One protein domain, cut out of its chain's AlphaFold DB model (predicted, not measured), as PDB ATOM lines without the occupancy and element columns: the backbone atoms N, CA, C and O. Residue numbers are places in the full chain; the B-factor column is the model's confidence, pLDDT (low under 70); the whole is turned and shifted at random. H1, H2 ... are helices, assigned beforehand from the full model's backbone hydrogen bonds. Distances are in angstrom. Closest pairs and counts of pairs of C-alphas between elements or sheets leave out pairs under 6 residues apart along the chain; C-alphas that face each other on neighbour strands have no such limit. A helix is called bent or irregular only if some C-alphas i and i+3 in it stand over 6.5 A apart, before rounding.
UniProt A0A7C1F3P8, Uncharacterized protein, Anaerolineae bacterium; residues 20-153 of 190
ATOM      1  N   ARG A  20     310.675 220.997 213.073       97.56
ATOM      2  CA  ARG A  20     312.011 220.406 212.937       97.56
ATOM      3  C   ARG A  20     312.606 219.982 214.284       97.56
ATOM      4  O   ARG A  20     313.191 218.912 214.383       97.56
ATOM      5  N   GLN A  21     312.438 220.797 215.324       96.88
ATOM      6  CA  GLN A  21     312.922 220.485 216.672       96.88
ATOM      7  C   GLN A  21     312.100 219.384 217.349       96.88
ATOM      8  O   GLN A  21     312.679 218.530 218.010       96.88
ATOM      9  N   MET A  22     310.778 219.351 217.146       97.56
ATOM     10  CA  MET A  22     309.936 218.250 217.633       97.56
ATOM     11  C   MET A  22     310.299 216.926 216.952       97.56
ATOM     12  O   MET A  22     310.486 215.926 217.636       97.56
ATOM     13  N   LEU A  23     310.520 216.927 215.632       98.25
ATOM     14  CA  LEU A  23     311.020 215.754 214.904       98.25
ATOM     15  C   LEU A  23     312.379 215.287 215.432       98.25
ATOM     16  O   LEU A  23     312.600 214.088 215.580       98.25
ATOM     17  N   ALA A  24     313.281 216.220 215.744       97.81
ATOM     18  CA  ALA A  24     314.577 215.892 216.327       97.81
ATOM     19  C   ALA A  24     314.429 215.294 217.735       97.81
ATOM     20  O   ALA A  24     315.107 214.320 218.055       97.81
ATOM     21  N   ALA A  25     313.541 215.837 218.569       96.81
ATOM     22  CA  ALA A  25     313.251 215.284 219.887       96.81
ATOM     23  C   ALA A  25     312.705 213.849 219.783       96.81
ATOM     24  O   ALA A  25     313.249 212.950 220.424       96.81
ATOM     25  N   GLU A  26     311.730 213.610 218.898       97.12
ATOM     26  CA  GLU A  26     311.155 212.280 218.657       97.12
ATOM     27  C   GLU A  26     312.172 211.272 218.124       97.12
ATOM     28  O   GLU A  26     312.297 210.168 218.654       97.12
ATOM     29  N   LEU A  27     312.935 211.652 217.093       96.62
ATOM     30  CA  LEU A  27     313.921 210.783 216.448       96.62
ATOM     31  C   LEU A  27     314.957 210.254 217.449       96.62
ATOM     32  O   LEU A  27     315.429 209.122 217.327       96.62
ATOM     33  N   TYR A  28     315.286 211.072 218.446       95.00
ATOM     34  CA  TYR A  28     316.286 210.780 219.461       95.00
ATOM     35  C   TYR A  28     315.711 210.343 220.817       95.00
ATOM     36  O   TYR A  28     316.489 210.063 221.730       95.00
ATOM     37  N   GLY A  29     314.386 210.257 220.955       92.12
ATOM     38  CA  GLY A  29     313.723 209.777 222.171       92.12
ATOM     39  C   GLY A  29     313.795 210.734 223.365       92.12
ATOM     40  O   GLY A  29     313.848 210.278 224.507       92.12
ATOM     41  N   TYR A  30     313.821 212.046 223.121       93.75
ATOM     42  CA  TYR A  30     313.708 213.065 224.168       93.75
ATOM     43  C   TYR A  30     312.278 213.592 224.258       93.75
ATOM     44  O   TYR A  30     311.649 213.837 223.231       93.75
ATOM     45  N   SER A  31     311.804 213.860 225.478       94.06
ATOM     46  CA  SER A  31     310.584 214.653 225.649       94.06
ATOM     47  C   SER A  31     310.807 216.097 225.199       94.06
ATOM     48  O   SER A  31     311.924 216.624 225.256       94.06
ATOM     49  N   TYR A  32     309.744 216.778 224.788       95.81
ATOM     50  CA  TYR A  32     309.808 218.147 224.272       95.81
ATOM     51  C   TYR A  32     310.270 219.135 225.330       95.81
ATOM     52  O   TYR A  32     311.114 219.980 225.048       95.81
ATOM     53  N   ALA A  33     309.808 218.974 226.569       92.00
ATOM     54  CA  ALA A  33     310.288 219.774 227.690       92.00
ATOM     55  C   ALA A  33     311.791 219.557 227.950       92.00
ATOM     56  O   ALA A  33     312.514 220.512 228.228       92.00
ATOM     57  N   HIS A  34     312.281 218.316 227.829       91.88
ATOM     58  CA  HIS A  34     313.710 218.038 227.958       91.88
ATOM     59  C   HIS A  34     314.498 218.682 226.818       91.88
ATOM     60  O   HIS A  34     315.521 219.313 227.061       91.88
ATOM     61  N   TYR A  35     314.023 218.549 225.582       94.00
ATOM     62  CA  TYR A  35     314.673 219.129 224.414       94.00
ATOM     63  C   TYR A  35     314.714 220.665 224.499       94.00
ATOM     64  O   TYR A  35     315.776 221.262 224.326       94.00
ATOM     65  N   GLU A  36     313.593 221.305 224.844       93.81
ATOM     66  CA  GLU A  36     313.469 222.762 225.003       93.81
ATOM     67  C   GLU A  36     314.424 223.320 226.059       93.81
ATOM     68  O   GLU A  36     315.081 224.333 225.811       93.81
ATOM     69  N   ALA A  37     314.589 222.616 227.182       90.75
ATOM     70  CA  ALA A  37     315.496 223.021 228.251       90.75
ATOM     71  C   ALA A  37     316.974 223.088 227.819       90.75
ATOM     72  O   ALA A  37     317.760 223.789 228.457       90.75
ATOM     73  N   HIS A  38     317.351 222.387 226.745       91.00
ATOM     74  CA  HIS A  38     318.719 222.363 226.222       91.00
ATOM     75  C   HIS A  38     318.940 223.297 225.023       91.00
ATOM     76  O   HIS A  38     320.077 223.425 224.561       91.00
ATOM     77  N   LEU A  39     317.895 223.975 224.535       89.56
ATOM     78  CA  LEU A  39     318.000 224.879 223.393       89.56
ATOM     79  C   LEU A  39     318.554 226.256 223.769       89.56
ATOM     80  O   LEU A  39     318.070 226.939 224.678       89.56
ATOM     81  N   GLY A  40     319.521 226.724 222.981       83.81
ATOM     82  CA  GLY A  40     320.087 228.066 223.084       83.81
ATOM     83  C   GLY A  40     320.969 228.285 224.313       83.81
ATOM     84  O   GLY A  40     321.241 229.434 224.658       83.81
ATOM     85  N   ILE A  41     321.407 227.207 224.970       85.50
ATOM     86  CA  ILE A  41     322.390 227.242 226.066       85.50
ATOM     87  C   ILE A  41     323.774 226.730 225.626       85.50
ATOM     88  O   ILE A  41     324.635 226.466 226.459       85.50
ATOM     89  N   GLY A  42     324.005 226.614 224.310       82.12
ATOM     90  CA  GLY A  42     325.305 226.262 223.729       82.12
ATOM     91  C   GLY A  42     325.530 224.762 223.522       82.12
ATOM     92  O   GLY A  42     326.637 224.354 223.165       82.12
ATOM     93  N   HIS A  43     324.506 223.921 223.703       87.81
ATOM     94  CA  HIS A  43     324.612 222.500 223.385       87.81
ATOM     95  C   HIS A  43     324.444 222.268 221.880       87.81
ATOM     96  O   HIS A  43     323.340 222.028 221.389       87.81
ATOM     97  N   ILE A  44     325.571 222.234 221.157       91.81
ATOM     98  CA  ILE A  44     325.619 222.050 219.693       91.81
ATOM     99  C   ILE A  44     324.805 220.848 219.191       91.81
ATOM    100  O   ILE A  44     324.269 220.870 218.084       91.81
ATOM    101  N   ARG A  45     324.678 219.805 220.020       92.44
ATOM    102  CA  ARG A  45     323.874 218.624 219.717       92.44
ATOM    103  C   ARG A  45     322.399 218.978 219.496       92.44
ATOM    104  O   ARG A  45     321.855 218.608 218.460       92.44
ATOM    105  N   PHE A  46     321.784 219.703 220.430       93.06
ATOM    106  CA  PHE A  46     320.373 220.095 220.361       93.06
ATOM    107  C   PHE A  46     320.161 221.253 219.384       93.06
ATOM    108  O   PHE A  46     319.211 221.240 218.610       93.06
ATOM    109  N   ASP A  47     321.078 222.223 219.371       90.69
ATOM    110  CA  ASP A  47     320.922 223.437 218.566       90.69
ATOM    111  C   ASP A  47     321.182 223.212 217.068       90.69
ATOM    112  O   ASP A  47     320.618 223.916 216.227       90.69
ATOM    113  N   ARG A  48     322.053 222.254 216.716       93.06
ATOM    114  CA  ARG A  48     322.549 222.093 215.342       93.06
ATOM    115  C   ARG A  48     322.505 220.662 214.826       93.06
ATOM    116  O   ARG A  48     321.888 220.447 213.790       93.06
ATOM    117  N   LEU A  49     323.140 219.707 215.506       95.00
ATOM    118  CA  LEU A  49     323.348 218.366 214.936       95.00
ATOM    119  C   LEU A  49     322.031 217.600 214.758       95.00
ATOM    120  O   LEU A  49     321.692 217.219 213.646       95.00
ATOM    121  N   MET A  50     321.232 217.458 215.819       96.38
ATOM    122  CA  MET A  50     319.984 216.690 215.731       96.38
ATOM    123  C   MET A  50     318.976 217.306 214.739       96.38
ATOM    124  O   MET A  50     318.387 216.559 213.959       96.38
ATOM    125  N   PRO A  51     318.775 218.643 214.696       96.69
ATOM    126  CA  PRO A  51     317.967 219.260 213.643       96.69
ATOM    127  C   PRO A  51     318.522 219.064 212.224       96.69
ATOM    128  O   PRO A  51     317.742 219.009 211.276       96.69
ATOM    129  N   GLN A  52     319.846 218.996 212.044       97.69
ATOM    130  CA  GLN A  52     320.457 218.743 210.734       97.69
ATOM    131  C   GLN A  52     320.188 217.319 210.246       97.69
ATOM    132  O   GLN A  52     319.897 217.139 209.066       97.69
ATOM    133  N   ASP A  53     320.210 216.328 211.134       98.12
ATOM    134  CA  ASP A  53     319.881 214.950 210.757       98.12
ATOM    135  C   ASP A  53     318.441 214.822 210.259       98.12
ATOM    136  O   ASP A  53     318.172 214.106 209.294       98.12
ATOM    137  N   VAL A  54     317.517 215.564 210.879       98.31
ATOM    138  CA  VAL A  54     316.128 215.668 210.414       98.31
ATOM    139  C   VAL A  54     316.073 216.238 209.000       98.31
ATOM    140  O   VAL A  54     315.399 215.657 208.154       98.31
ATOM    141  N   ASP A  55     316.809 217.316 208.707       98.31
ATOM    142  CA  ASP A  55     316.834 217.897 207.357       98.31
ATOM    143  C   ASP A  55     317.388 216.910 206.323       98.31
ATOM    144  O   ASP A  55     316.905 216.842 205.191       98.31
ATOM    145  N   ILE A  56     318.417 216.146 206.702       98.31
ATOM    146  CA  ILE A  56     319.022 215.127 205.843       98.31
ATOM    147  C   ILE A  56     318.009 214.023 205.545       98.31
ATOM    148  O   ILE A  56     317.856 213.655 204.383       98.31
ATOM    149  N   LEU A  57     317.299 213.518 206.556       98.19
ATOM    150  CA  LEU A  57     316.284 212.476 206.387       98.19
ATOM    151  C   LEU A  57     315.078 212.970 205.578       98.19
ATOM    152  O   LEU A  57     314.625 212.265 204.677       98.19
ATOM    153  N   GLU A  58     314.611 214.194 205.826       98.06
ATOM    154  CA  GLU A  58     313.512 214.811 205.075       98.06
ATOM    155  C   GLU A  58     313.881 214.990 203.598       98.06
ATOM    156  O   GLU A  58     313.114 214.660 202.688       98.06
ATOM    157  N   ARG A  59     315.107 215.457 203.340       98.19
ATOM    158  CA  ARG A  59     315.652 215.562 201.986       98.19
ATOM    159  C   ARG A  59     315.805 214.192 201.331       98.19
ATOM    160  O   ARG A  59     315.478 214.055 200.154       98.19
ATOM    161  N   ALA A  60     316.302 213.207 202.072       97.88
ATOM    162  CA  ALA A  60     316.534 211.862 201.575       97.88
ATOM    163  C   ALA A  60     315.237 211.168 201.149       97.88
ATOM    164  O   ALA A  60     315.220 210.504 200.116       97.88
ATOM    165  N   GLU A  61     314.156 211.349 201.905       97.00
ATOM    166  CA  GLU A  61     312.831 210.849 201.546       97.00
ATOM    167  C   GLU A  61     312.289 211.541 200.290       97.00
ATOM    168  O   GLU A  61     311.897 210.868 199.340       97.00
ATOM    169  N   ARG A  62     312.335 212.880 200.244       97.69
ATOM    170  CA  ARG A  62     311.837 213.667 199.103       97.69
ATOM    171  C   ARG A  62     312.561 213.348 197.794       97.69
ATOM    172  O   ARG A  62     311.952 213.368 196.732       97.69
ATOM    173  N   GLU A  63     313.868 213.123 197.861       98.00
ATOM    174  CA  GLU A  63     314.720 212.873 196.693       98.00
ATOM    175  C   GLU A  63     314.955 211.376 196.424       98.00
ATOM    176  O   GLU A  63     315.700 211.044 195.503       98.00
ATOM    177  N   GLY A  64     314.375 210.471 197.221       97.38
ATOM    178  CA  GLY A  64     314.525 209.024 197.042       97.38
ATOM    179  C   GLY A  64     315.969 208.525 197.161       97.38
ATOM    180  O   GLY A  64     316.415 207.729 196.339       97.38
ATOM    181  N   TRP A  65     316.734 209.007 198.148       98.25
ATOM    182  CA  TRP A  65     318.128 208.579 198.340       98.25
ATOM    183  C   TRP A  65     318.212 207.081 198.661       98.25
ATOM    184  O   TRP A  65     317.301 206.519 199.266       98.25
ATOM    185  N   ASP A  66     319.324 206.437 198.309       97.69
ATOM    186  CA  ASP A  66     319.648 205.068 198.730       97.69
ATOM    187  C   ASP A  66     320.240 205.020 200.156       97.69
ATOM    188  O   ASP A  66     320.425 206.051 200.817       97.69
ATOM    189  N   ALA A  67     320.485 203.812 200.678       97.25
ATOM    190  CA  ALA A  67     321.022 203.630 202.025       97.25
ATOM    191  C   ALA A  67     322.444 204.200 202.160       97.25
ATOM    192  O   ALA A  67     322.708 204.956 203.095       97.25
ATOM    193  N   SER A  68     323.328 203.935 201.195       97.94
ATOM    194  CA  SER A  68     324.720 204.396 201.211       97.94
ATOM    195  C   SER A  68     324.850 205.923 201.211       97.94
ATOM    196  O   SER A  68     325.727 206.481 201.873       97.94
ATOM    197  N   ARG A  69     323.989 206.640 200.479       98.31
ATOM    198  CA  ARG A  69     323.974 208.109 200.448       98.31
ATOM    199  C   ARG A  69     323.519 208.693 201.781       98.31
ATOM    200  O   ARG A  69     324.119 209.665 202.232       98.31
ATOM    201  N   ILE A  70     322.511 208.097 202.419       98.00
ATOM    202  CA  ILE A  70     322.076 208.510 203.763       98.00
ATOM    203  C   ILE A  70     323.159 208.210 204.799       98.00
ATOM    204  O   ILE A  70     323.475 209.086 205.597       98.00
ATOM    205  N   ALA A  71     323.764 207.021 204.751       98.19
ATOM    206  CA  ALA A  71     324.846 206.612 205.645       98.19
ATOM    207  C   ALA A  71     325.995 207.628 205.643       98.19
ATOM    208  O   ALA A  71     326.431 208.081 206.698       98.19
ATOM    209  N   ARG A  72     326.432 208.049 204.446       98.19
ATOM    210  CA  ARG A  72     327.469 209.081 204.287       98.19
ATOM    211  C   ARG A  72     327.032 210.444 204.812       98.19
ATOM    212  O   ARG A  72     327.839 211.127 205.425       98.19
ATOM    213  N   ALA A  73     325.789 210.851 204.554       97.69
ATOM    214  CA  ALA A  73     325.298 212.163 204.967       97.69
ATOM    215  C   ALA A  73     325.108 212.279 206.488       97.69
ATOM    216  O   ALA A  73     325.369 213.340 207.040       97.69
ATOM    217  N   LEU A  74     324.676 211.199 207.145       96.69
ATOM    218  CA  LEU A  74     324.479 211.129 208.597       96.69
ATOM    219  C   LEU A  74     325.702 210.578 209.354       96.69
ATOM    220  O   LEU A  74     325.602 210.295 210.544       96.69
ATOM    221  N   GLU A  75     326.824 210.353 208.659       96.81
ATOM    222  CA  GLU A  75     328.063 209.797 209.223       96.81
ATOM    223  C   GLU A  75     327.838 208.524 210.067       96.81
ATOM    224  O   GLU A  75     328.387 208.354 211.156       96.81
ATOM    225  N   MET A  76     327.012 207.601 209.562       96.19
ATOM    226  CA  MET A  76     326.654 206.364 210.261       96.19
ATOM    227  C   MET A  76     326.874 205.109 209.412       96.19
ATOM    228  O   MET A  76     326.876 205.181 208.185       96.19
ATOM    229  N   PRO A  77     327.008 203.933 210.049       97.69
ATOM    230  CA  PRO A  77     327.009 202.651 209.354       97.69
ATOM    231  C   PRO A  77     325.742 202.421 208.512       97.69
ATOM    232  O   PRO A  77     324.629 202.708 208.959       97.69
ATOM    233  N   GLU A  78     325.907 201.881 207.299       97.38
ATOM    234  CA  GLU A  78     324.803 201.666 206.352       97.38
ATOM    235  C   GLU A  78     323.730 200.702 206.887       97.38
ATOM    236  O   GLU A  78     322.537 200.922 206.683       97.38
ATOM    237  N   ASP A  79     324.131 199.702 207.675       97.12
ATOM    238  CA  ASP A  79     323.238 198.745 208.340       97.12
ATOM    239  C   ASP A  79     322.290 199.400 209.366       97.12
ATOM    240  O   ASP A  79     321.246 198.837 209.706       97.12
ATOM    241  N   LYS A  80     322.595 200.619 209.834       96.31
ATOM    242  CA  LYS A  80     321.732 201.386 210.749       96.31
ATOM    243  C   LYS A  80     320.731 202.291 210.039       96.31
ATOM    244  O   LYS A  80     319.761 202.714 210.677       96.31
ATOM    245  N   VAL A  81     320.924 202.575 208.751       97.25
ATOM    246  CA  VAL A  81     320.113 203.551 208.001       97.25
ATOM    247  C   VAL A  81     318.642 203.171 208.002       97.25
ATOM    248  O   VAL A  81     317.777 204.009 208.237       97.25
ATOM    249  N   GLU A  82     318.344 201.896 207.796       95.88
ATOM    250  CA  GLU A  82     316.969 201.420 207.696       95.88
ATOM    251  C   GLU A  82     316.228 201.517 209.046       95.88
ATOM    252  O   GLU A  82     315.056 201.893 209.114       95.88
ATOM    253  N   ARG A  83     316.935 201.316 210.169       93.81
ATOM    254  CA  ARG A  83     316.388 201.620 211.502       93.81
ATOM    255  C   ARG A  83     316.084 203.113 211.649       93.81
ATOM    256  O   ARG A  83     315.028 203.457 212.176       93.81
ATOM    257  N   TRP A  84     316.987 203.979 211.195       95.75
ATOM    258  CA  TRP A  84     316.827 205.432 211.266       95.75
ATOM    259  C   TRP A  84     315.676 205.946 210.405       95.75
ATOM    260  O   TRP A  84     314.878 206.740 210.896       95.75
ATOM    261  N   ARG A  85     315.514 205.430 209.180       96.00
ATOM    262  CA  ARG A  85     314.357 205.729 208.321       96.00
ATOM    263  C   ARG A  85     313.047 205.427 209.031       96.00
ATOM    264  O   ARG A  85     312.185 206.295 209.115       96.00
ATOM    265  N   ARG A  86     312.912 204.232 209.614       95.12
ATOM    266  CA  ARG A  86     311.706 203.860 210.371       95.12
ATOM    267  C   ARG A  86     311.483 204.719 211.609       95.12
ATOM    268  O   ARG A  86     310.340 204.974 211.973       95.12
ATOM    269  N   SER A  87     312.538 205.127 212.311       95.12
ATOM    270  CA  SER A  87     312.395 206.055 213.439       95.12
ATOM    271  C   SER A  87     311.942 207.439 212.980       95.12
ATOM    272  O   SER A  87     311.063 208.014 213.610       95.12
ATOM    273  N   TYR A  88     312.469 207.933 211.862       97.62
ATOM    274  CA  TYR A  88     312.058 209.207 211.284       97.62
ATOM    275  C   TYR A  88     310.606 209.197 210.794       97.62
ATOM    276  O   TYR A  88     309.864 210.123 211.101       97.62
ATOM    277  N   GLN A  89     310.164 208.134 210.114       97.25
ATOM    278  CA  GLN A  89     308.764 208.021 209.687       97.25
ATOM    279  C   GLN A  89     307.799 208.028 210.872       97.25
ATOM    280  O   GLN A  89     306.845 208.797 210.881       97.25
ATOM    281  N   ARG A  90     308.110 207.277 211.934       96.69
ATOM    282  CA  ARG A  90     307.320 207.304 213.175       96.69
ATOM    283  C   ARG A  90     307.315 208.684 213.831       96.69
ATOM    284  O   ARG A  90     306.273 209.145 214.281       96.69
ATOM    285  N   ALA A  91     308.458 209.372 213.850       97.81
ATOM    286  CA  ALA A  91     308.529 210.746 214.340       97.81
ATOM    287  C   ALA A  91     307.604 211.683 213.544       97.81
ATOM    288  O   ALA A  91     306.894 212.483 214.151       97.81
ATOM    289  N   LYS A  92     307.554 211.559 212.210       98.06
ATOM    290  CA  LYS A  92     306.617 212.319 211.366       98.06
ATOM    291  C   LYS A  92     305.165 211.974 211.666       98.06
ATOM    292  O   LYS A  92     304.369 212.881 211.869       98.06
ATOM    293  N   GLU A  93     304.827 210.688 211.737       97.94
ATOM    294  CA  GLU A  93     303.463 210.230 212.032       97.94
ATOM    295  C   GLU A  93     302.926 210.808 213.348       97.94
ATOM    296  O   GLU A  93     301.739 211.134 213.425       97.94
ATOM    297  N   ILE A  94     303.797 210.965 214.352       98.00
ATOM    298  CA  ILE A  94     303.485 211.618 215.626       98.00
ATOM    299  C   ILE A  94     303.372 213.135 215.441       98.00
ATOM    300  O   ILE A  94     302.307 213.700 215.677       98.00
ATOM    301  N   VAL A  95     304.453 213.809 215.030       97.81
ATOM    302  CA  VAL A  95     304.546 215.284 215.025       97.81
ATOM    303  C   VAL A  95     303.528 215.929 214.084       97.81
ATOM    304  O   VAL A  95     303.008 217.005 214.398       97.81
ATOM    305  N   ASP A  96     303.235 215.266 212.965       97.75
ATOM    306  CA  ASP A  96     302.316 215.727 211.923       97.75
ATOM    307  C   ASP A  96     300.901 215.152 212.087       97.75
ATOM    308  O   ASP A  96     300.085 215.224 211.165       97.75
ATOM    309  N   ALA A  97     300.592 214.556 213.241       97.62
ATOM    310  CA  ALA A  97     299.251 214.071 213.522       97.62
ATOM    311  C   ALA A  97     298.207 215.203 213.395       97.62
ATOM    312  O   ALA A  97     298.468 216.340 213.800       97.62
ATOM    313  N   PRO A  98     297.007 214.901 212.864       95.38
ATOM    314  CA  PRO A  98     296.003 215.920 212.551       95.38
ATOM    315  C   PRO A  98     295.404 216.591 213.795       95.38
ATOM    316  O   PRO A  98     294.902 217.708 213.702       95.38
ATOM    317  N   THR A  99     295.451 215.924 214.951       95.25
ATOM    318  CA  THR A  99     294.934 216.423 216.232       95.25
ATOM    319  C   THR A  99     295.909 216.108 217.367       95.25
ATOM    320  O   THR A  99     296.758 215.221 217.244       95.25
ATOM    321  N   LEU A 100     295.788 216.807 218.503       95.75
ATOM    322  CA  LEU A 100     296.591 216.513 219.700       95.75
ATOM    323  C   LEU A 100     296.274 215.137 220.307       95.75
ATOM    324  O   LEU A 100     297.153 214.499 220.891       95.75
ATOM    325  N   VAL A 101     295.041 214.662 220.131       95.62
ATOM    326  CA  VAL A 101     294.622 213.314 220.531       95.62
ATOM    327  C   VAL A 101     295.353 212.270 219.694       95.62
ATOM    328  O   VAL A 101     295.969 211.363 220.251       95.62
ATOM    329  N   GLU A 102     295.371 212.436 218.368       96.31
ATOM    330  CA  GLU A 102     296.093 211.534 217.470       96.31
ATOM    331  C   GLU A 102     297.606 211.583 217.692       96.31
ATOM    332  O   GLU A 102     298.254 210.538 217.720       96.31
ATOM    333  N   PHE A 103     298.163 212.771 217.933       97.00
ATOM    334  CA  PHE A 103     299.559 212.953 218.337       97.00
ATOM    335  C   PHE A 103     299.905 212.064 219.541       97.00
ATOM    336  O   PHE A 103     300.844 211.263 219.493       97.00
ATOM    337  N   PHE A 104     299.105 212.154 220.608       96.94
ATOM    338  CA  PHE A 104     299.327 211.392 221.834       96.94
ATOM    339  C   PHE A 104     299.142 209.887 221.611       96.94
ATOM    340  O   PHE A 104     300.015 209.096 221.978       96.94
ATOM    341  N   ARG A 105     298.044 209.480 220.960       95.62
ATOM    342  CA  ARG A 105     297.725 208.069 220.692       95.62
ATOM    343  C   ARG A 105     298.801 207.389 219.851       95.62
ATOM    344  O   ARG A 105     299.249 206.300 220.209       95.62
ATOM    345  N   ARG A 106     299.269 208.034 218.777       96.81
ATOM    346  CA  ARG A 106     300.365 207.518 217.936       96.81
ATOM    347  C   ARG A 106     301.667 207.399 218.723       96.81
ATOM    348  O   ARG A 106     302.328 206.366 218.649       96.81
ATOM    349  N   GLY A 107     301.993 208.401 219.539       96.69
ATOM    350  CA  GLY A 107     303.181 208.379 220.390       96.69
ATOM    351  C   GLY A 107     303.179 207.228 221.405       96.69
ATOM    352  O   GLY A 107     304.187 206.532 221.564       96.69
ATOM    353  N   VAL A 108     302.045 206.982 222.067       96.62
ATOM    354  CA  VAL A 108     301.884 205.848 222.995       96.62
ATOM    355  C   VAL A 108     301.959 204.517 222.246       96.62
ATOM    356  O   VAL A 108     302.727 203.642 222.651       96.62
ATOM    357  N   ARG A 109     301.241 204.376 221.124       95.56
ATOM    358  CA  ARG A 109     301.247 203.159 220.298       95.56
ATOM    359  C   ARG A 109     302.661 202.774 219.870       95.56
ATOM    360  O   ARG A 109     303.088 201.653 220.131       95.56
ATOM    361  N   HIS A 110     303.427 203.705 219.306       95.25
ATOM    362  CA  HIS A 110     304.803 203.419 218.897       95.25
ATOM    363  C   HIS A 110     305.720 203.089 220.078       95.25
ATOM    364  O   HIS A 110     306.632 202.275 219.925       95.25
ATOM    365  N   SER A 111     305.486 203.684 221.251       94.25
ATOM    366  CA  SER A 111     306.238 203.347 222.469       94.25
ATOM    367  C   SER A 111     305.992 201.887 222.877       94.25
ATOM    368  O   SER A 111     306.940 201.168 223.193       94.25
ATOM    369  N   ILE A 112     304.740 201.425 222.784       94.75
ATOM    370  CA  ILE A 112     304.350 200.028 223.031       94.75
ATOM    371  C   ILE A 112     304.950 199.095 221.970       94.75
ATOM    372  O   ILE A 112     305.574 198.097 222.320       94.75
ATOM    373  N   GLU A 113     304.833 199.422 220.682       94.12
ATOM    374  CA  GLU A 113     305.389 198.617 219.580       94.12
ATOM    375  C   GLU A 113     306.910 198.440 219.682       94.12
ATOM    376  O   GLU A 113     307.440 197.365 219.394       94.12
ATOM    377  N   VAL A 114     307.631 199.492 220.091       90.69
ATOM    378  CA  VAL A 114     309.075 199.413 220.353       90.69
ATOM    379  C   VAL A 114     309.352 198.480 221.518       90.69
ATOM    380  O   VAL A 114     310.181 197.586 221.375       90.69
ATOM    381  N   ALA A 115     308.641 198.641 222.634       93.25
ATOM    382  CA  ALA A 115     308.841 197.801 223.807       93.25
ATOM    383  C   ALA A 115     308.537 196.321 223.518       93.25
ATOM    384  O   ALA A 115     309.286 195.447 223.946       93.25
ATOM    385  N   LEU A 116     307.501 196.029 222.727       94.38
ATOM    386  CA  LEU A 116     307.194 194.671 222.270       94.38
ATOM    387  C   LEU A 116     308.324 194.084 221.416       94.38
ATOM    388  O   LEU A 116     308.693 192.927 221.599       94.38
ATOM    389  N   ARG A 117     308.908 194.882 220.514       90.88
ATOM    390  CA  ARG A 117     310.032 194.455 219.666       90.88
ATOM    391  C   ARG A 117     311.326 194.245 220.456       90.88
ATOM    392  O   ARG A 117     312.103 193.361 220.112       90.88
ATOM    393  N   GLU A 118     311.576 195.073 221.465       89.00
ATOM    394  CA  GLU A 118     312.763 194.992 222.330       89.00
ATOM    395  C   GLU A 118     312.616 193.948 223.450       89.00
ATOM    396  O   GLU A 118     313.617 193.504 224.009       89.00
ATOM    397  N   GLY A 119     311.384 193.520 223.737       91.69
ATOM    398  CA  GLY A 119     311.040 192.502 224.721       91.69
ATOM    399  C   GLY A 119     310.555 193.087 226.051       91.69
ATOM    400  O   GLY A 119     311.249 193.853 226.718       91.69
ATOM    401  N   LEU A 120     309.374 192.641 226.490       92.94
ATOM    402  CA  LEU A 120     308.745 192.989 227.777       92.94
ATOM    403  C   LEU A 120     308.858 191.851 228.811       92.94
ATOM    404  O   LEU A 120     307.914 191.550 229.533       92.94
ATOM    405  N   GLY A 121     310.010 191.170 228.843       93.62
ATOM    406  CA  GLY A 121     310.194 189.945 229.633       93.62
ATOM    407  C   GLY A 121     310.591 190.139 231.100       93.62
ATOM    408  O   GLY A 121     310.598 189.166 231.850       93.62
ATOM    409  N   ASP A 122     310.942 191.354 231.521       94.75
ATOM    410  CA  ASP A 122     311.420 191.621 232.876       94.75
ATOM    411  C   ASP A 122     310.872 192.941 233.432       94.75
ATOM    412  O   ASP A 122     310.286 193.767 232.731       94.75
ATOM    413  N   LYS A 123     311.059 193.153 234.737       97.00
ATOM    414  CA  LYS A 123     310.598 194.378 235.399       97.00
ATOM    415  C   LYS A 123     311.247 195.630 234.801       97.00
ATOM    416  O   LYS A 123     310.593 196.658 234.686       97.00
ATOM    417  N   ALA A 124     312.520 195.567 234.417       96.00
ATOM    418  CA  ALA A 124     313.233 196.734 233.917       96.00
ATOM    419  C   ALA A 124     312.708 197.183 232.544       96.00
ATOM    420  O   ALA A 124     312.665 198.384 232.283       96.00
ATOM    421  N   SER A 125     312.297 196.262 231.668       95.06
ATOM    422  CA  SER A 125     311.674 196.608 230.387       95.06
ATOM    423  C   SER A 125     310.283 197.209 230.558       95.06
ATOM    424  O   SER A 125     309.963 198.175 229.865       95.06
ATOM    425  N   ILE A 126     309.509 196.739 231.538       96.25
ATOM    426  CA  ILE A 126     308.226 197.356 231.906       96.25
ATOM    427  C   ILE A 126     308.439 198.793 232.402       96.25
ATOM    428  O   ILE A 126     307.806 199.712 231.888       96.25
ATOM    429  N   GLU A 127     309.371 199.025 233.331       97.50
ATOM    430  CA  GLU A 127     309.660 200.376 233.848       97.50
ATOM    431  C   GLU A 127     310.171 201.327 232.751       97.50
ATOM    432  O   GLU A 127     309.858 202.523 232.744       97.50
ATOM    433  N   ARG A 128     310.918 200.804 231.765       94.31
ATOM    434  CA  ARG A 128     311.305 201.577 230.576       94.31
ATOM    435  C   ARG A 128     310.086 201.992 229.754       94.31
ATOM    436  O   ARG A 128     310.007 203.160 229.379       94.31
ATOM    437  N   LEU A 129     309.133 201.089 229.507       95.81
ATOM    438  CA  LEU A 129     307.891 201.429 228.804       95.81
ATOM    439  C   LEU A 129     307.070 202.466 229.584       95.81
ATOM    440  O   LEU A 129     306.630 203.450 228.994       95.81
ATOM    441  N   VAL A 130     306.922 202.302 230.901       96.81
ATOM    442  CA  VAL A 130     306.233 203.284 231.761       96.81
ATOM    443  C   VAL A 130     306.883 204.662 231.629       96.81
ATOM    444  O   VAL A 130     306.188 205.650 231.400       96.81
ATOM    445  N   THR A 131     308.215 204.729 231.672       94.50
ATOM    446  CA  THR A 131     308.960 205.983 231.477       94.50
ATOM    447  C   THR A 131     308.653 206.621 230.119       94.50
ATOM    448  O   THR A 131     308.418 207.829 230.052       94.50
ATOM    449  N   GLN A 132     308.598 205.830 229.042       93.88
ATOM    450  CA  GLN A 132     308.237 206.338 227.715       93.88
ATOM    451  C   GLN A 132     306.808 206.887 227.684       93.88
ATOM    452  O   GLN A 132     306.589 207.973 227.154       93.88
ATOM    453  N   VAL A 133     305.841 206.207 228.307       95.56
ATOM    454  CA  VAL A 133     304.459 206.710 228.412       95.56
ATOM    455  C   VAL A 133     304.408 208.022 229.203       95.56
ATOM    456  O   VAL A 133     303.737 208.963 228.781       95.56
ATOM    457  N   CYS A 134     305.165 208.144 230.296       95.62
ATOM    458  CA  CYS A 134     305.275 209.401 231.040       95.62
ATOM    459  C   CYS A 134     305.855 210.537 230.185       95.62
ATOM    460  O   CYS A 134     305.387 211.672 230.291       95.62
ATOM    461  N   TYR A 135     306.823 210.251 229.309       94.38
ATOM    462  CA  TYR A 135     307.304 211.236 228.337       94.38
ATOM    463  C   TYR A 135     306.204 211.662 227.365       94.38
ATOM    464  O   TYR A 135     306.035 212.859 227.167       94.38
ATOM    465  N   ARG A 136     305.369 210.737 226.871       96.69
ATOM    466  CA  ARG A 136     304.231 211.093 226.003       96.69
ATOM    467  C   ARG A 136     303.213 211.995 226.689       96.69
ATOM    468  O   ARG A 136     302.687 212.912 226.063       96.69
ATOM    469  N   VAL A 137     302.960 211.780 227.980       96.31
ATOM    470  CA  VAL A 137     302.101 212.672 228.778       96.31
ATOM    471  C   VAL A 137     302.732 214.061 228.913       96.31
ATOM    472  O   VAL A 137     302.038 215.066 228.760       96.31
ATOM    473  N   ALA A 138     304.043 214.134 229.159       95.00
ATOM    474  CA  ALA A 138     304.762 215.403 229.224       95.00
ATOM    475  C   ALA A 138     304.759 216.145 227.874       95.00
ATOM    476  O   ALA A 138     304.579 217.361 227.850       95.00
ATOM    477  N   ASP A 139     304.899 215.425 226.760       96.81
ATOM    478  CA  ASP A 139     304.850 215.996 225.410       96.81
ATOM    479  C   ASP A 139     303.454 216.533 225.073       96.81
ATOM    480  O   ASP A 139     303.332 217.632 224.531       96.81
ATOM    481  N   LEU A 140     302.392 215.807 225.447       96.62
ATOM    482  CA  LEU A 140     301.015 216.288 225.305       96.62
ATOM    483  C   LEU A 140     300.794 217.567 226.120       96.62
ATOM    484  O   LEU A 140     300.263 218.540 225.592       96.62
ATOM    485  N   ALA A 141     301.241 217.597 227.379       95.69
ATOM    486  CA  ALA A 141     301.152 218.796 228.210       95.69
ATOM    487  C   ALA A 141     301.894 219.983 227.575       95.69
ATOM    488  O   ALA A 141     301.350 221.083 227.505       95.69
ATOM    489  N   PHE A 142     303.094 219.748 227.037       95.06
ATOM    490  CA  PHE A 142     303.872 220.765 226.331       95.06
ATOM    491  C   PHE A 142     303.127 221.317 225.105       95.06
ATOM    492  O   PHE A 142     303.082 222.528 224.889       95.06
ATOM    493  N   ARG A 143     302.511 220.439 224.304       94.94
ATOM    494  CA  ARG A 143     301.731 220.823 223.117       94.94
ATOM    495  C   ARG A 143     300.458 221.593 223.475       94.94
ATOM    496  O   ARG A 143     300.157 222.575 222.801       94.94
ATOM    497  N   LEU A 144     299.758 221.195 224.537       94.94
ATOM    498  CA  LEU A 144     298.592 221.917 225.060       94.94
ATOM    499  C   LEU A 144     298.977 223.327 225.525       94.94
ATOM    500  O   LEU A 144     298.316 224.297 225.161       94.94
ATOM    501  N   ASP A 145     300.089 223.458 226.254       93.75
ATOM    502  CA  ASP A 145     300.602 224.759 226.693       93.75
ATOM    503  C   ASP A 145     300.973 225.659 225.500       93.75
ATOM    504  O   ASP A 145     300.692 226.858 225.523       93.75
ATOM    505  N   MET A 146     301.557 225.094 224.433       91.31
ATOM    506  CA  MET A 146     301.837 225.824 223.188       91.31
ATOM    507  C   MET A 146     300.567 226.305 222.476       91.31
ATOM    508  O   MET A 146     300.566 227.405 221.922       91.31
ATOM    509  N   ALA A 147     299.510 225.490 222.469       91.25
ATOM    510  CA  ALA A 147     298.230 225.820 221.844       91.25
ATOM    511  C   ALA A 147     297.344 226.727 222.722       91.25
ATOM    512  O   ALA A 147     296.406 227.349 222.231       91.25
ATOM    513  N   GLY A 148     297.657 226.849 224.018       93.69
ATOM    514  CA  GLY A 148     296.815 227.550 224.988       93.69
ATOM    515  C   GLY A 148     295.549 226.771 225.368       93.69
ATOM    516  O   GLY A 148     294.575 227.372 225.824       93.69
ATOM    517  N   GLU A 149     295.566 225.453 225.188       95.00
ATOM    518  CA  GLU A 149     294.441 224.536 225.383       95.00
ATOM    519  C   GLU A 149     294.572 223.766 226.704       95.00
ATOM    520  O   GLU A 149     295.602 223.809 227.386       95.00
ATOM    521  N   ARG A 150     293.516 223.059 227.117       95.62
ATOM    522  CA  ARG A 150     293.517 222.246 228.338       95.62
ATOM    523  C   ARG A 150     293.268 220.785 228.008       95.62
ATOM    524  O   ARG A 150     292.471 220.457 227.145       95.62
ATOM    525  N   LEU A 151     293.848 219.890 228.808       94.56
ATOM    526  CA  LEU A 151     293.589 218.450 228.688       94.56
ATOM    527  C   LEU A 151     292.092 218.107 228.805       94.56
ATOM    528  O   LEU A 151     291.619 217.182 228.155       94.56
ATOM    529  N   SER A 152     291.343 218.865 229.614       95.19
ATOM    530  CA  SER A 152     289.893 218.696 229.763       95.19
ATOM    531  C   SER A 152     289.135 218.831 228.450       95.19
ATOM    532  O   SER A 152     288.093 218.200 228.303       95.19
ATOM    533  N   ASP A 153     289.661 219.623 227.519       94.50
ATOM    534  CA  ASP A 153     289.012 219.921 226.245       94.50
ATOM    535  C   ASP A 153     289.032 218.690 225.317       94.50
ATOM    536  O   ASP A 153     288.200 218.583 224.428       94.50
TER     537      ASP A 153
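AT A GLANCE: This is residues 20 to 153 of the 190 residues of an uncharacterized protein of Anaerolineae bacterium (UniProt A0A7C1F3P8). A long helical hairpin, H6 and H7, makes one side of this model, and the crossed helices H3, H4 and H5 make the other. Short H1 packs on H3 and H5 near the middle, H2 packs on H7, and the last part of H5 meets H6 and joins the two sides. The printed part has 134 residues, with seven named helices, H1 to H7 in order, and no named strand; the class is all helix. The whole is compact, with a radius of gyration of the C-alphas of 15.7 A and spans of 46 by 39 by 30 A.

IN THESE COORDINATES: H1, residues 20 to 28, begins with C-alpha 20 at (312.011, 220.406, 212.937). H2 is residues 32 to 37. H3, residues 44 to 62, is 26.2 A from first to last C-alpha and irregular: C-alphas 47 and 50 are 7.4 A apart. H4 is residues 67 to 73. H5, residues 78 to 95, is 25.9 A long and only just irregular: C-alphas 79 and 82 are 6.8 A apart. H6, residues 100 to 118, is 27.0 A long. H7, residues 123 to 147, is the longest at 36.4 A and ends with C-alpha 147 at (298.230, 225.820, 221.844).

HOW THE PARTS SIT: H5 is the hub, touching H1, H3, H4 and H6. H1 touches it at a steep tilt of 53 degrees, opposite ways, with the closest C-alphas, those of Glu 26 and Ala 91, 5.3 A apart. H3 and H5 only just touch, with 3 pairs of C-alphas within 8 A, the closest those of Leu 57 and Tyr 88 at 7.2 A. H4 touches H5 about perpendicular, at 80 degrees, closest at Ala 71 and Glu 78, 5.0 A between C-alphas. H5, with residues 90 to 95 alone, touches H6 in a hairpin with a shallow tilt of 29 degrees, closest at the C-alphas of Ile 94 and Phe 103, 5.0 A. H6 and H7 form a hairpin at a shallow tilt of 18 degrees, with the C-alphas of Val 108 and Val 133 closest at 6.1 A. H2 touches residues 138 to 142 of H7, closest at the C-alphas of Tyr 32 and Asp 139, 5.5 A. H1 touches H3 at 86 degrees, about perpendicular, closest at the C-alphas of Ala 24 and Pro 51, 5.5 A. H5 and H7 are apart. Every O i to N i+4 pair is within hydrogen-bond range in H1, H2, H4, H6 and H7; in H3 it is 13 of 15 and in H5 12 of 14.

THE WHOLE: The C-alphas farthest apart, those of Ser 68 and Ser 152, are 47.3 A apart. The printed part has no cut. No link is long; the link from H2 to H3 is short and the others are tight. Residues 40 to 45, of which 44 and 45 belong to H3, stand free. The mean pLDDT of the printed part is 95.3, and no printed residue is under 70.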